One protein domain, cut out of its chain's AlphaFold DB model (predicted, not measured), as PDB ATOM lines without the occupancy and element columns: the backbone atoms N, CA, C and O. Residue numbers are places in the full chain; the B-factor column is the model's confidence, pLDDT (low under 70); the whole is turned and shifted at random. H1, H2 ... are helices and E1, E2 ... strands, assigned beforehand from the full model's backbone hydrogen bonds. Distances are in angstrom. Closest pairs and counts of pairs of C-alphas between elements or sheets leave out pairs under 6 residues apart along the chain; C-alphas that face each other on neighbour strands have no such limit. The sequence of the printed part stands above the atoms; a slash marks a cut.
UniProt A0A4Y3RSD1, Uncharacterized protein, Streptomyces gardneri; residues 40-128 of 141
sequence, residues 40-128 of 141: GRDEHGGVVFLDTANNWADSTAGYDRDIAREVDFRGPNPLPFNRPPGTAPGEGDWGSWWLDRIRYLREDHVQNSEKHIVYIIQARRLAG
ATOM      1  N   GLY A  40     -24.693  36.344 -61.870       85.06
ATOM      2  CA  GLY A  40     -26.031  36.802 -62.213       85.06
ATOM      3  C   GLY A  40     -26.504  37.909 -61.284       85.06
ATOM      4  O   GLY A  40     -25.782  38.353 -60.387       85.06
ATOM      5  N   ARG A  41     -27.748  38.335 -61.504       83.75
ATOM      6  CA  ARG A  41     -28.501  39.121 -60.529       83.75
ATOM      7  C   ARG A  41     -29.705  38.327 -60.046       83.75
ATOM      8  O   ARG A  41     -30.330  37.645 -60.857       83.75
ATOM      9  N   ASP A  42     -30.000  38.415 -58.758       79.88
ATOM     10  CA  ASP A  42     -31.245  37.905 -58.187       79.88
ATOM     11  C   ASP A  42     -32.437  38.839 -58.488       79.88
ATOM     12  O   ASP A  42     -32.308  39.869 -59.161       79.88
ATOM     13  N   GLU A  43     -33.616  38.465 -57.989       80.06
ATOM     14  CA  GLU A  43     -34.868  39.216 -58.143       80.06
ATOM     15  C   GLU A  43     -34.873  40.593 -57.452       80.06
ATOM     16  O   GLU A  43     -35.661  41.467 -57.817       80.06
ATOM     17  N   HIS A  44     -33.958  40.822 -56.511       82.44
ATOM     18  CA  HIS A  44     -33.756  42.087 -55.806       82.44
ATOM     19  C   HIS A  44     -32.593  42.914 -56.385       82.44
ATOM     20  O   HIS A  44     -32.312  44.018 -55.913       82.44
ATOM     21  N   GLY A  45     -31.937  42.421 -57.441       81.81
ATOM     22  CA  GLY A  45     -30.788  43.055 -58.081       81.81
ATOM     23  C   GLY A  45     -29.448  42.808 -57.379       81.81
ATOM     24  O   GLY A  45     -28.446  43.401 -57.794       81.81
ATOM     25  N   GLY A  46     -29.411  41.948 -56.360       82.06
ATOM     26  CA  GLY A  46     -28.198  41.474 -55.699       82.06
ATOM     27  C   GLY A  46     -27.363  40.587 -56.620       82.06
ATOM     28  O   GLY A  46     -27.875  39.982 -57.559       82.06
ATOM     29  N   VAL A  47     -26.044  40.564 -56.412       83.50
ATOM     30  CA  VAL A  47     -25.124  39.743 -57.214       83.50
ATOM     31  C   VAL A  47     -25.094  38.329 -56.649       83.50
ATOM     32  O   VAL A  47     -24.786  38.151 -55.473       83.50
ATOM     33  N   VAL A  48     -25.329  37.337 -57.508       85.31
ATOM     34  CA  VAL A  48     -25.307  35.914 -57.141       85.31
ATOM     35  C   VAL A  48     -24.351  35.129 -58.027       85.31
ATOM     36  O   VAL A  48     -24.216  35.408 -59.222       85.31
ATOM     37  N   PHE A  49     -23.694  34.120 -57.459       84.25
ATOM     38  CA  PHE A  49     -22.935  33.145 -58.243       84.25
ATOM     39  C   PHE A  49     -23.893  32.193 -58.963       84.25
ATOM     40  O   PHE A  49     -24.785  31.618 -58.337       84.25
ATOM     41  N   LEU A  50     -23.712  32.025 -60.273       87.19
ATOM     42  CA  LEU A  50     -24.535  31.120 -61.077       87.19
ATOM     43  C   LEU A  50     -24.113  29.657 -60.870       87.19
ATOM     44  O   LEU A  50     -22.922  29.373 -60.739       87.19
ATOM     45  N   ASP A  51     -25.064  28.719 -60.917       88.38
ATOM     46  CA  ASP A  51     -24.765  27.273 -60.911       88.38
ATOM     47  C   ASP A  51     -24.308  26.822 -62.311       88.38
ATOM     48  O   ASP A  51     -25.036  26.167 -63.060       88.38
ATOM     49  N   THR A  52     -23.100  27.235 -62.710       90.12
ATOM     50  CA  THR A  52     -22.448  26.780 -63.948       90.12
ATOM     51  C   THR A  52     -21.427  25.687 -63.654       90.12
ATOM     52  O   THR A  52     -20.870  25.602 -62.561       90.12
ATOM     53  N   ALA A  53     -21.129  24.846 -64.650       90.06
ATOM     54  CA  ALA A  53     -20.140  23.776 -64.499       90.06
ATOM     55  C   ALA A  53     -18.741  24.298 -64.109       90.06
ATOM     56  O   ALA A  53     -18.024  23.628 -63.367       90.06
ATOM     57  N   ASN A  54     -18.369  25.498 -64.572       87.00
ATOM     58  CA  ASN A  54     -17.097  26.133 -64.221       87.00
ATOM     59  C   ASN A  54     -17.097  26.598 -62.762       87.00
ATOM     60  O   ASN A  54     -16.192  26.240 -62.013       87.00
ATOM     61  N   ASN A  55     -18.141  27.321 -62.342       88.81
ATOM     62  CA  ASN A  55     -18.291  27.769 -60.955       88.81
ATOM     63  C   ASN A  55     -18.324  26.589 -59.986       88.81
ATOM     64  O   ASN A  55     -17.737  26.654 -58.906       88.81
ATOM     65  N   TRP A  56     -18.989  25.504 -60.385       91.88
ATOM     66  CA  TRP A  56     -19.013  24.259 -59.635       91.88
ATOM     67  C   TRP A  56     -17.609  23.680 -59.458       91.88
ATOM     68  O   TRP A  56     -17.192  23.470 -58.325       91.88
ATOM     69  N   ALA A  57     -16.865  23.485 -60.553       91.25
ATOM     70  CA  ALA A  57     -15.516  22.925 -60.509       91.25
ATOM     71  C   ALA A  57     -14.551  23.776 -59.667       91.25
ATOM     72  O   ALA A  57     -13.777  23.233 -58.876       91.25
ATOM     73  N   ASP A  58     -14.622  25.103 -59.799       89.00
ATOM     74  CA  ASP A  58     -13.812  26.031 -59.006       89.00
ATOM     75  C   ASP A  58     -14.184  25.969 -57.517       89.00
ATOM     76  O   ASP A  58     -13.303  25.932 -56.653       89.00
ATOM     77  N   SER A  59     -15.483  25.900 -57.206       91.12
ATOM     78  CA  SER A  59     -15.976  25.797 -55.829       91.12
ATOM     79  C   SER A  59     -15.540  24.491 -55.173       91.12
ATOM     80  O   SER A  59     -14.958  24.527 -54.090       91.12
ATOM     81  N   THR A  60     -15.751  23.348 -55.834       93.69
ATOM     82  CA  THR A  60     -15.347  22.040 -55.300       93.69
ATOM     83  C   THR A  60     -13.837  21.952 -55.128       93.69
ATOM     84  O   THR A  60     -13.379  21.519 -54.078       93.69
ATOM     85  N   ALA A  61     -13.048  22.470 -56.076       93.06
ATOM     86  CA  ALA A  61     -11.591  22.521 -55.939       93.06
ATOM     87  C   ALA A  61     -11.128  23.405 -54.764       93.06
ATOM     88  O   ALA A  61     -10.072  23.156 -54.172       93.06
ATOM     89  N   GLY A  62     -11.889  24.454 -54.438       91.56
ATOM     90  CA  GLY A  62     -11.693  25.256 -53.233       91.56
ATOM     91  C   GLY A  62     -11.988  24.456 -51.966       91.56
ATOM     92  O   GLY A  62     -11.127  24.360 -51.093       91.56
ATOM     93  N   TYR A  63     -13.163  23.826 -51.898       94.31
ATOM     94  CA  TYR A  63     -13.571  23.021 -50.747       94.31
ATOM     95  C   TYR A  63     -12.617  21.853 -50.493       94.31
ATOM     96  O   TYR A  63     -12.176  21.677 -49.365       94.31
ATOM     97  N   ASP A  64     -12.224  21.111 -51.529       95.25
ATOM     98  CA  ASP A  64     -11.313  19.968 -51.408       95.25
ATOM     99  C   ASP A  64      -9.959  20.380 -50.821       95.25
ATOM    100  O   ASP A  64      -9.379  19.675 -49.994       95.25
ATOM    101  N   ARG A  65      -9.463  21.558 -51.212       92.50
ATOM    102  CA  ARG A  65      -8.217  22.116 -50.679       92.50
ATOM    103  C   ARG A  65      -8.342  22.471 -49.203       92.50
ATOM    104  O   ARG A  65      -7.416  22.214 -48.438       92.50
ATOM    105  N   ASP A  66      -9.454  23.080 -48.816       92.50
ATOM    106  CA  ASP A  66      -9.706  23.459 -47.428       92.50
ATOM    107  C   ASP A  66      -9.917  22.215 -46.545       92.50
ATOM    108  O   ASP A  66      -9.371  22.139 -45.448       92.50
ATOM    109  N   ILE A  67     -10.585  21.177 -47.061       93.00
ATOM    110  CA  ILE A  67     -10.736  19.875 -46.391       93.00
ATOM    111  C   ILE A  67      -9.378  19.198 -46.189       93.00
ATOM    112  O   ILE A  67      -9.083  18.735 -45.089       93.00
ATOM    113  N   ALA A  68      -8.522  19.169 -47.215       90.94
ATOM    114  CA  ALA A  68      -7.177  18.606 -47.093       90.94
ATOM    115  C   ALA A  68      -6.360  19.317 -45.998       90.94
ATOM    116  O   ALA A  68      -5.669  18.671 -45.212       90.94
ATOM    117  N   ARG A  69      -6.501  20.643 -45.883       89.44
ATOM    118  CA  ARG A  69      -5.860  21.416 -44.813       89.44
ATOM    119  C   ARG A  69      -6.411  21.086 -43.433       89.44
ATOM    120  O   ARG A  69      -5.620  21.011 -42.499       89.44
ATOM    121  N   GLU A  70      -7.720  20.876 -43.291       90.75
ATOM    122  CA  GLU A  70      -8.309  20.422 -42.025       90.75
ATOM    123  C   GLU A  70      -7.744  19.059 -41.603       90.75
ATOM    124  O   GLU A  70      -7.364  18.884 -40.442       90.75
ATOM    125  N   VAL A  71      -7.642  18.115 -42.545       88.44
ATOM    126  CA  VAL A  71      -7.038  16.796 -42.303       88.44
ATOM    127  C   VAL A  71      -5.597  16.951 -41.820       88.44
ATOM    128  O   VAL A  71      -5.238  16.410 -40.772       88.44
ATOM    129  N   ASP A  72      -4.790  17.749 -42.520       85.44
ATOM    130  CA  ASP A  72      -3.396  17.979 -42.143       85.44
ATOM    131  C   ASP A  72      -3.263  18.734 -40.807       85.44
ATOM    132  O   ASP A  72      -2.307  18.520 -40.062       85.44
ATOM    133  N   PHE A  73      -4.209  19.623 -40.479       81.88
ATOM    134  CA  PHE A  73      -4.239  20.364 -39.213       81.88
ATOM    135  C   PHE A  73      -4.526  19.464 -38.013       81.88
ATOM    136  O   PHE A  73      -3.907  19.633 -36.965       81.88
ATOM    137  N   ARG A  74      -5.442  18.499 -38.162       75.81
ATOM    138  CA  ARG A  74      -5.749  17.496 -37.127       75.81
ATOM    139  C   ARG A  74      -4.693  16.384 -37.039       75.81
ATOM    140  O   ARG A  74      -4.755  15.556 -36.134       75.81
ATOM    141  N   GLY A  75      -3.743  16.351 -37.973       67.88
ATOM    142  CA  GLY A  75      -2.631  15.407 -37.995       67.88
ATOM    143  C   GLY A  75      -1.543  15.681 -36.938       67.88
ATOM    144  O   GLY A  75      -1.599  16.656 -36.192       67.88
ATOM    145  N   PRO A  76      -0.499  14.832 -36.878       59.84
ATOM    146  CA  PRO A  76       0.540  14.877 -35.841       59.84
ATOM    147  C   PRO A  76       1.504  16.074 -35.932       59.84
ATOM    148  O   PRO A  76       2.333  16.249 -35.042       59.84
ATOM    149  N   ASN A  77       1.440  16.881 -36.996       60.75
ATOM    150  CA  ASN A  77       2.297  18.054 -37.173       60.75
ATOM    151  C   ASN A  77       1.480  19.250 -37.699       60.75
ATOM    152  O   ASN A  77       1.485  19.512 -38.905       60.75
ATOM    153  N   PRO A  78       0.746  19.960 -36.822       66.69
ATOM    154  CA  PRO A  78      -0.073  21.094 -37.224       66.69
ATOM    155  C   PRO A  78       0.821  22.252 -37.673       66.69
ATOM    156  O   PRO A  78       1.571  22.833 -36.887       66.69
ATOM    157  N   LEU A  79       0.739  22.606 -38.956       70.62
ATOM    158  CA  LEU A  79       1.505  23.715 -39.515       70.62
ATOM    159  C   LEU A  79       0.666  25.002 -39.549       70.62
ATOM    160  O   LEU A  79      -0.544  24.945 -39.779       70.62
ATOM    161  N   PRO A  80       1.282  26.194 -39.409       67.94
ATOM    162  CA  PRO A  80       0.561  27.472 -39.415       67.94
ATOM    163  C   PRO A  80      -0.227  27.748 -40.703       67.94
ATOM    164  O   PRO A  80      -1.089  28.620 -40.723       67.94
ATOM    165  N   PHE A  81       0.076  27.045 -41.796       70.81
ATOM    166  CA  PHE A  81      -0.616  27.165 -43.080       70.81
ATOM    167  C   PHE A  81      -1.769  26.165 -43.266       70.81
ATOM    168  O   PHE A  81      -2.457  26.249 -44.286       70.81
ATOM    169  N   ASN A  82      -1.983  25.267 -42.298       77.50
ATOM    170  CA  ASN A  82      -3.089  24.304 -42.264       77.50
ATOM    171  C   ASN A  82      -4.283  24.823 -41.456       77.50
ATOM    172  O   ASN A  82      -5.277  24.131 -41.316       77.50
ATOM    173  N   ARG A  83      -4.210  26.039 -40.913       80.50
ATOM    174  CA  ARG A  83      -5.342  26.700 -40.250       80.50
ATOM    175  C   ARG A  83      -6.380  27.207 -41.264       80.50
ATOM    176  O   ARG A  83      -6.015  27.436 -42.426       80.50
ATOM    177  N   PRO A  84      -7.621  27.477 -40.824       84.75
ATOM    178  CA  PRO A  84      -8.624  28.080 -41.685       84.75
ATOM    179  C   PRO A  84      -8.157  29.426 -42.265       84.75
ATOM    180  O   PRO A  84      -7.498  30.207 -41.563       84.75
ATOM    181  N   PRO A  85      -8.482  29.739 -43.532       81.81
ATOM    182  CA  PRO A  85      -8.149  31.023 -44.141       81.81
ATOM    183  C   PRO A  85      -8.678  32.206 -43.316       81.81
ATOM    184  O   PRO A  85      -9.828  32.202 -42.891       81.81
ATOM    185  N   GLY A  86      -7.847  33.235 -43.125       79.38
ATOM    186  CA  GLY A  86      -8.238  34.469 -42.428       79.38
ATOM    187  C   GLY A  86      -8.127  34.437 -40.897       79.38
ATOM    188  O   GLY A  86      -8.350  35.467 -40.276       79.38
ATOM    189  N   THR A  87      -7.739  33.310 -40.292       77.19
ATOM    190  CA  THR A  87      -7.582  33.176 -38.827       77.19
ATOM    191  C   THR A  87      -6.184  33.562 -38.324       77.19
ATOM    192  O   THR A  87      -5.174  33.371 -39.019       77.19
ATOM    193  N   ALA A  88      -6.095  34.095 -37.096       72.56
ATOM    194  CA  ALA A  88      -4.818  34.401 -36.448       72.56
ATOM    195  C   ALA A  88      -4.128  33.130 -35.898       72.56
ATOM    196  O   ALA A  88      -4.716  32.045 -35.868       72.56
ATOM    197  N   PRO A  89      -2.824  33.183 -35.546       67.69
ATOM    198  CA  PRO A  89      -2.144  32.031 -34.955       67.69
ATOM    199  C   PRO A  89      -2.783  31.681 -33.605       67.69
ATOM    200  O   PRO A  89      -2.871  32.543 -32.741       67.69
ATOM    201  N   GLY A  90      -3.208  30.428 -33.424       64.44
ATOM    202  CA  GLY A  90      -3.878  29.969 -32.197       64.44
ATOM    203  C   GLY A  90      -5.410  30.063 -32.211       64.44
ATOM    204  O   GLY A  90      -6.035  29.553 -31.292       64.44
ATOM    205  N   GLU A  91      -6.012  30.631 -33.261       66.94
ATOM    206  CA  GLU A  91      -7.474  30.807 -33.400       66.94
ATOM    207  C   GLU A  91      -8.094  29.873 -34.461       66.94
ATOM    208  O   GLU A  91      -9.202  30.090 -34.944       66.94
ATOM    209  N   GLY A  92      -7.356  28.850 -34.896       69.75
ATOM    210  CA  GLY A  92      -7.782  27.979 -35.987       69.75
ATOM    211  C   GLY A  92      -8.746  26.886 -35.533       69.75
ATOM    212  O   GLY A  92      -8.287  25.798 -35.197       69.75
ATOM    213  N   ASP A  93     -10.055  27.144 -35.600       84.12
ATOM    214  CA  ASP A  93     -11.084  26.100 -35.526       84.12
ATOM    215  C   ASP A  93     -11.761  25.885 -36.888       84.12
ATOM    216  O   ASP A  93     -12.546  26.702 -37.373       84.12
ATOM    217  N   TRP A  94     -11.452  24.747 -37.508       89.06
ATOM    218  CA  TRP A  94     -12.072  24.328 -38.762       89.06
ATOM    219  C   TRP A  94     -13.566  24.031 -38.619       89.06
ATOM    220  O   TRP A  94     -14.305  24.256 -39.574       89.06
ATOM    221  N   GLY A  95     -14.029  23.559 -37.454       89.44
ATOM    222  CA  GLY A  95     -15.444  23.269 -37.217       89.44
ATOM    223  C   GLY A  95     -16.294  24.529 -37.355       89.44
ATOM    224  O   GLY A  95     -17.148  24.600 -38.243       89.44
ATOM    225  N   SER A  96     -15.979  25.548 -36.554       87.44
ATOM    226  CA  SER A  96     -16.629  26.861 -36.617       87.44
ATOM    227  C   SER A  96     -16.508  27.507 -37.997       87.44
ATOM    228  O   SER A  96     -17.494  28.007 -38.533       87.44
ATOM    229  N   TRP A  97     -15.334  27.428 -38.635       90.88
ATOM    230  CA  TRP A  97     -15.139  27.990 -39.975       90.88
ATOM    231  C   TRP A  97     -16.068  27.363 -41.027       90.88
ATOM    232  O   TRP A  97     -16.641  28.066 -41.861       90.88
ATOM    233  N   TRP A  98     -16.253  26.040 -40.989       93.00
ATOM    234  CA  TRP A  98     -17.175  25.358 -41.895       93.00
ATOM    235  C   TRP A  98     -18.638  25.690 -41.606       93.00
ATOM    236  O   TRP A  98     -19.411  25.842 -42.551       93.00
ATOM    237  N   LEU A  99     -19.019  25.826 -40.333       92.06
ATOM    238  CA  LEU A  99     -20.365  26.266 -39.954       92.06
ATOM    239  C   LEU A  99     -20.651  27.677 -40.479       92.06
ATOM    240  O   LEU A  99     -21.691  27.897 -41.100       92.06
ATOM    241  N   ASP A 100     -19.703  28.601 -40.325       89.25
ATOM    242  CA  ASP A 100     -19.799  29.957 -40.872       89.25
ATOM    243  C   ASP A 100     -19.885  29.948 -42.402       89.25
ATOM    244  O   ASP A 100     -20.697  30.667 -42.989       89.25
ATOM    245  N   ARG A 101     -19.098  29.096 -43.068       90.62
ATOM    246  CA  ARG A 101     -19.164  28.927 -44.524       90.62
ATOM    247  C   ARG A 101     -20.529  28.408 -44.974       90.62
ATOM    248  O   ARG A 101     -21.054  28.892 -45.974       90.62
ATOM    249  N   ILE A 102     -21.097  27.429 -44.273       91.62
ATOM    250  CA  ILE A 102     -22.427  26.887 -44.582       91.62
ATOM    251  C   ILE A 102     -23.505  27.940 -44.333       91.62
ATOM    252  O   ILE A 102     -24.401  28.078 -45.161       91.62
ATOM    253  N   ARG A 103     -23.399  28.721 -43.249       90.31
ATOM    254  CA  ARG A 103     -24.291  29.859 -42.992       90.31
ATOM    255  C   ARG A 103     -24.245  30.859 -44.148       90.31
ATOM    256  O   ARG A 103     -25.288  31.166 -44.710       90.31
ATOM    257  N   TYR A 104     -23.048  31.246 -44.592       87.50
ATOM    258  CA  TYR A 104     -22.864  32.122 -45.754       87.50
ATOM    259  C   TYR A 104     -23.494  31.558 -47.040       87.50
ATOM    260  O   TYR A 104     -24.083  32.300 -47.819       87.50
ATOM    261  N   LEU A 105     -23.385  30.247 -47.280       89.06
ATOM    262  CA  LEU A 105     -24.023  29.617 -48.440       89.06
ATOM    263  C   LEU A 105     -25.554  29.644 -48.337       89.06
ATOM    264  O   LEU A 105     -26.214  29.805 -49.359       89.06
ATOM    265  N   ARG A 106     -26.118  29.501 -47.131       87.31
ATOM    266  CA  ARG A 106     -27.572  29.561 -46.901       87.31
ATOM    267  C   ARG A 106     -28.151  30.962 -47.063       87.31
ATOM    268  O   ARG A 106     -29.296  31.068 -47.469       87.31
ATOM    269  N   GLU A 107     -27.383  32.005 -46.769       84.88
ATOM    270  CA  GLU A 107     -27.800  33.415 -46.857       84.88
ATOM    271  C   GLU A 107     -27.789  33.965 -48.309       84.88
ATOM    272  O   GLU A 107     -27.504  35.132 -48.545       84.88
ATOM    273  N   ASP A 108     -28.128  33.125 -49.296       68.44
ATOM    274  CA  ASP A 108     -28.446  33.487 -50.693       68.44
ATOM    275  C   ASP A 108     -27.307  33.983 -51.602       68.44
ATOM    276  O   ASP A 108     -27.539  34.441 -52.723       68.44
ATOM    277  N   HIS A 109     -26.045  33.821 -51.213       69.06
ATOM    278  CA  HIS A 109     -24.937  34.288 -52.055       69.06
ATOM    279  C   HIS A 109     -24.616  33.393 -53.270       69.06
ATOM    280  O   HIS A 109     -23.838  33.795 -54.139       69.06
ATOM    281  N   VAL A 110     -25.196  32.190 -53.368       77.50
ATOM    282  CA  VAL A 110     -24.909  31.213 -54.435       77.50
ATOM    283  C   VAL A 110     -26.197  30.527 -54.887       77.50
ATOM    284  O   VAL A 110     -26.955  30.020 -54.060       77.50
ATOM    285  N   GLN A 111     -26.436  30.457 -56.201       80.88
ATOM    286  CA  GLN A 111     -27.526  29.638 -56.734       80.88
ATOM    287  C   GLN A 111     -27.307  28.167 -56.379       80.88
ATOM    288  O   GLN A 111     -26.206  27.647 -56.526       80.88
ATOM    289  N   ASN A 112     -28.379  27.482 -55.971       85.38
ATOM    290  CA  ASN A 112     -28.314  26.077 -55.569       85.38
ATOM    291  C   ASN A 112     -27.348  25.843 -54.387       85.38
ATOM    292  O   ASN A 112     -26.545  24.911 -54.381       85.38
ATOM    293  N   SER A 113     -27.424  26.708 -53.376       88.69
ATOM    294  CA  SER A 113     -26.609  26.638 -52.158       88.69
ATOM    295  C   SER A 113     -26.620  25.259 -51.489       88.69
ATOM    296  O   SER A 113     -25.572  24.780 -51.054       88.69
ATOM    297  N   GLU A 114     -27.764  24.569 -51.488       90.62
ATOM    298  CA  GLU A 114     -27.901  23.226 -50.916       90.62
ATOM    299  C   GLU A 114     -26.949  22.210 -51.564       90.62
ATOM    300  O   GLU A 114     -26.319  21.418 -50.867       90.62
ATOM    301  N   LYS A 115     -26.747  22.272 -52.886       93.56
ATOM    302  CA  LYS A 115     -25.792  21.404 -53.593       93.56
ATOM    303  C   LYS A 115     -24.364  21.582 -53.071       93.56
ATOM    304  O   LYS A 115     -23.639  20.598 -52.917       93.56
ATOM    305  N   HIS A 116     -23.961  22.816 -52.772       92.50
ATOM    306  CA  HIS A 116     -22.642  23.114 -52.208       92.50
ATOM    307  C   HIS A 116     -22.523  22.615 -50.764       92.50
ATOM    308  O   HIS A 116     -21.509  22.022 -50.397       92.50
ATOM    309  N   ILE A 117     -23.568  22.803 -49.955       93.75
ATOM    310  CA  ILE A 117     -23.612  22.349 -48.558       93.75
ATOM    311  C   ILE A 117     -23.516  20.822 -48.487       93.75
ATOM    312  O   ILE A 117     -22.665  20.289 -47.770       93.75
ATOM    313  N   VAL A 118     -24.329  20.114 -49.276       95.00
ATOM    314  CA  VAL A 118     -24.309  18.647 -49.364       95.00
ATOM    315  C   VAL A 118     -22.927  18.146 -49.776       95.00
ATOM    316  O   VAL A 118     -22.424  17.196 -49.176       95.00
ATOM    317  N   TYR A 119     -22.286  18.800 -50.748       95.75
ATOM    318  CA  TYR A 119     -20.932  18.442 -51.169       95.75
ATOM    319  C   TYR A 119     -19.918  18.574 -50.037       95.75
ATOM    320  O   TYR A 119     -19.188  17.622 -49.775       95.75
ATOM    321  N   ILE A 120     -19.900  19.711 -49.333       94.94
ATOM    322  CA  ILE A 120     -18.986  19.941 -48.204       94.94
ATOM    323  C   ILE A 120     -19.157  18.838 -47.150       94.94
ATOM    324  O   ILE A 120     -18.172  18.245 -46.713       94.94
ATOM    325  N   ILE A 121     -20.399  18.526 -46.769       94.88
ATOM    326  CA  ILE A 121     -20.697  17.503 -45.757       94.88
ATOM    327  C   ILE A 121     -20.220  16.119 -46.218       94.88
ATOM    328  O   ILE A 121     -19.545  15.410 -45.469       94.88
ATOM    329  N   GLN A 122     -20.540  15.728 -47.454       95.69
ATOM    330  CA  GLN A 122     -20.158  14.420 -47.989       95.69
ATOM    331  C   GLN A 122     -18.642  14.285 -48.148       95.69
ATOM    332  O   GLN A 122     -18.080  13.273 -47.732       95.69
ATOM    333  N   ALA A 123     -17.972  15.299 -48.697       95.56
ATOM    334  CA  ALA A 123     -16.526  15.298 -48.885       95.56
ATOM    335  C   ALA A 123     -15.785  15.203 -47.541       95.56
ATOM    336  O   ALA A 123     -14.848  14.415 -47.408       95.56
ATOM    337  N   ARG A 124     -16.251  15.918 -46.508       94.81
ATOM    338  CA  ARG A 124     -15.684  15.814 -45.153       94.81
ATOM    339  C   ARG A 124     -15.901  14.441 -44.529       94.81
ATOM    340  O   ARG A 124     -14.957  13.873 -43.982       94.81
ATOM    341  N   ARG A 125     -17.101  13.869 -44.672       94.69
ATOM    342  CA  ARG A 125     -17.387  12.504 -44.208       94.69
ATOM    343  C   ARG A 125     -16.476  11.477 -44.891       94.69
ATOM    344  O   ARG A 125     -15.952  10.592 -44.222       94.69
ATOM    345  N   LEU A 126     -16.247  11.608 -46.199       94.81
ATOM    346  CA  LEU A 126     -15.332  10.740 -46.952       94.81
ATOM    347  C   LEU A 126     -13.868  10.896 -46.515       94.81
ATOM    348  O   LEU A 126     -13.124   9.920 -46.536       94.81
ATOM    349  N   ALA A 127     -13.468  12.091 -46.076       92.94
ATOM    350  CA  ALA A 127     -12.150  12.352 -45.499       92.94
ATOM    351  C   ALA A 127     -11.997  11.845 -44.046       92.94
ATOM    352  O   ALA A 127     -10.931  12.008 -43.455       92.94
ATOM    353  N   GLY A 128     -13.040  11.241 -43.459       92.31
ATOM    354  CA  GLY A 128     -13.024  10.749 -42.078       92.31
ATOM    355  C   GLY A 128     -13.038  11.860 -41.026       92.31
ATOM    356  O   GLY A 128     -12.654  11.625 -39.880       92.31
TER     357      GLY A 128
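This is residues 40 to 128 of the 141 residues of an uncharacterized protein of Streptomyces gardneri (UniProt A0A4Y3RSD1). Three helices lie roughly side by side, their centres making a triangle: H2 and H3 form a helical hairpin, and the longer H1 runs beside it, packing on H3 and coming near H2 at one place. At one end of the long axis the first printed residues turn back on E1, and at the opposite end the loop of residues 75 to 93 begins, just past the end of H1. The printed part has 89 residues, with one named strand and three named helices in the order E1, H1, H2, H3, and its class is mostly helix. It is elongated, spanning 47 by 26 by 18 A, and only just compact, close to loose, with a radius of gyration of the C-alphas of 14.5 A.

Begin at Gly 40 and go on to E1, residues 47 to 49, which measures 7.0 A from first to last C-alpha. Find C-alpha 53 at (-20.140, 23.776, -64.499); there H1, residues 53 to 74, begins, and it runs 31.6 A to C-alpha 74 at (-5.749, 17.496, -37.127). Further on, look for H2 at residues 94 to 106, 18.3 A long. Last comes H3, residues 113 to 126, 20.2 A long, ending at C-alpha 126 at (-15.332, 10.740, -46.952).

Residues 40 to 41 pair antiparallel with residues 47 to 48 of E1, which pairs with no named strand. The closest C-alphas of E1 and H1 are those of Phe 49 and Asn 55, 7.6 A apart, while E1 is apart from H2 and H3. H1 touches H3 with its residues 60 to 67 alone, the closest C-alphas being those of Ile 67 and Arg 124 at 6.5 A. These two helices run the same way at a steep tilt of 38 degrees, only just past shallow. H1 and H2 are close but not clearly touching, with the C-alphas of Glu 70 and Trp 94 closest at 6.3 A; they run opposite ways at a shallow tilt of 21 degrees. In the hairpin, residues 102 to 106 of H2 touch residues 113 to 117 of H3, closest at the C-alphas of Leu 105 and Ser 113, 5.4 A apart. H2 and H3 run opposite ways at a shallow tilt of 24 degrees. In H1, H2 and H3 every O i to N i+4 pair is within hydrogen-bond range.

The two C-alphas farthest apart, those of Glu 43 and Pro 76, are 48.4 A from each other. The printed part has no cut. The link from H1 to H2 is long, with 19 residues; that from E1 to H1 is tight. The model's mean pLDDT over the printed part is 85.1; look for values under 70 at residues 75 to 78, 80, 89 to 92 and 108 to 109.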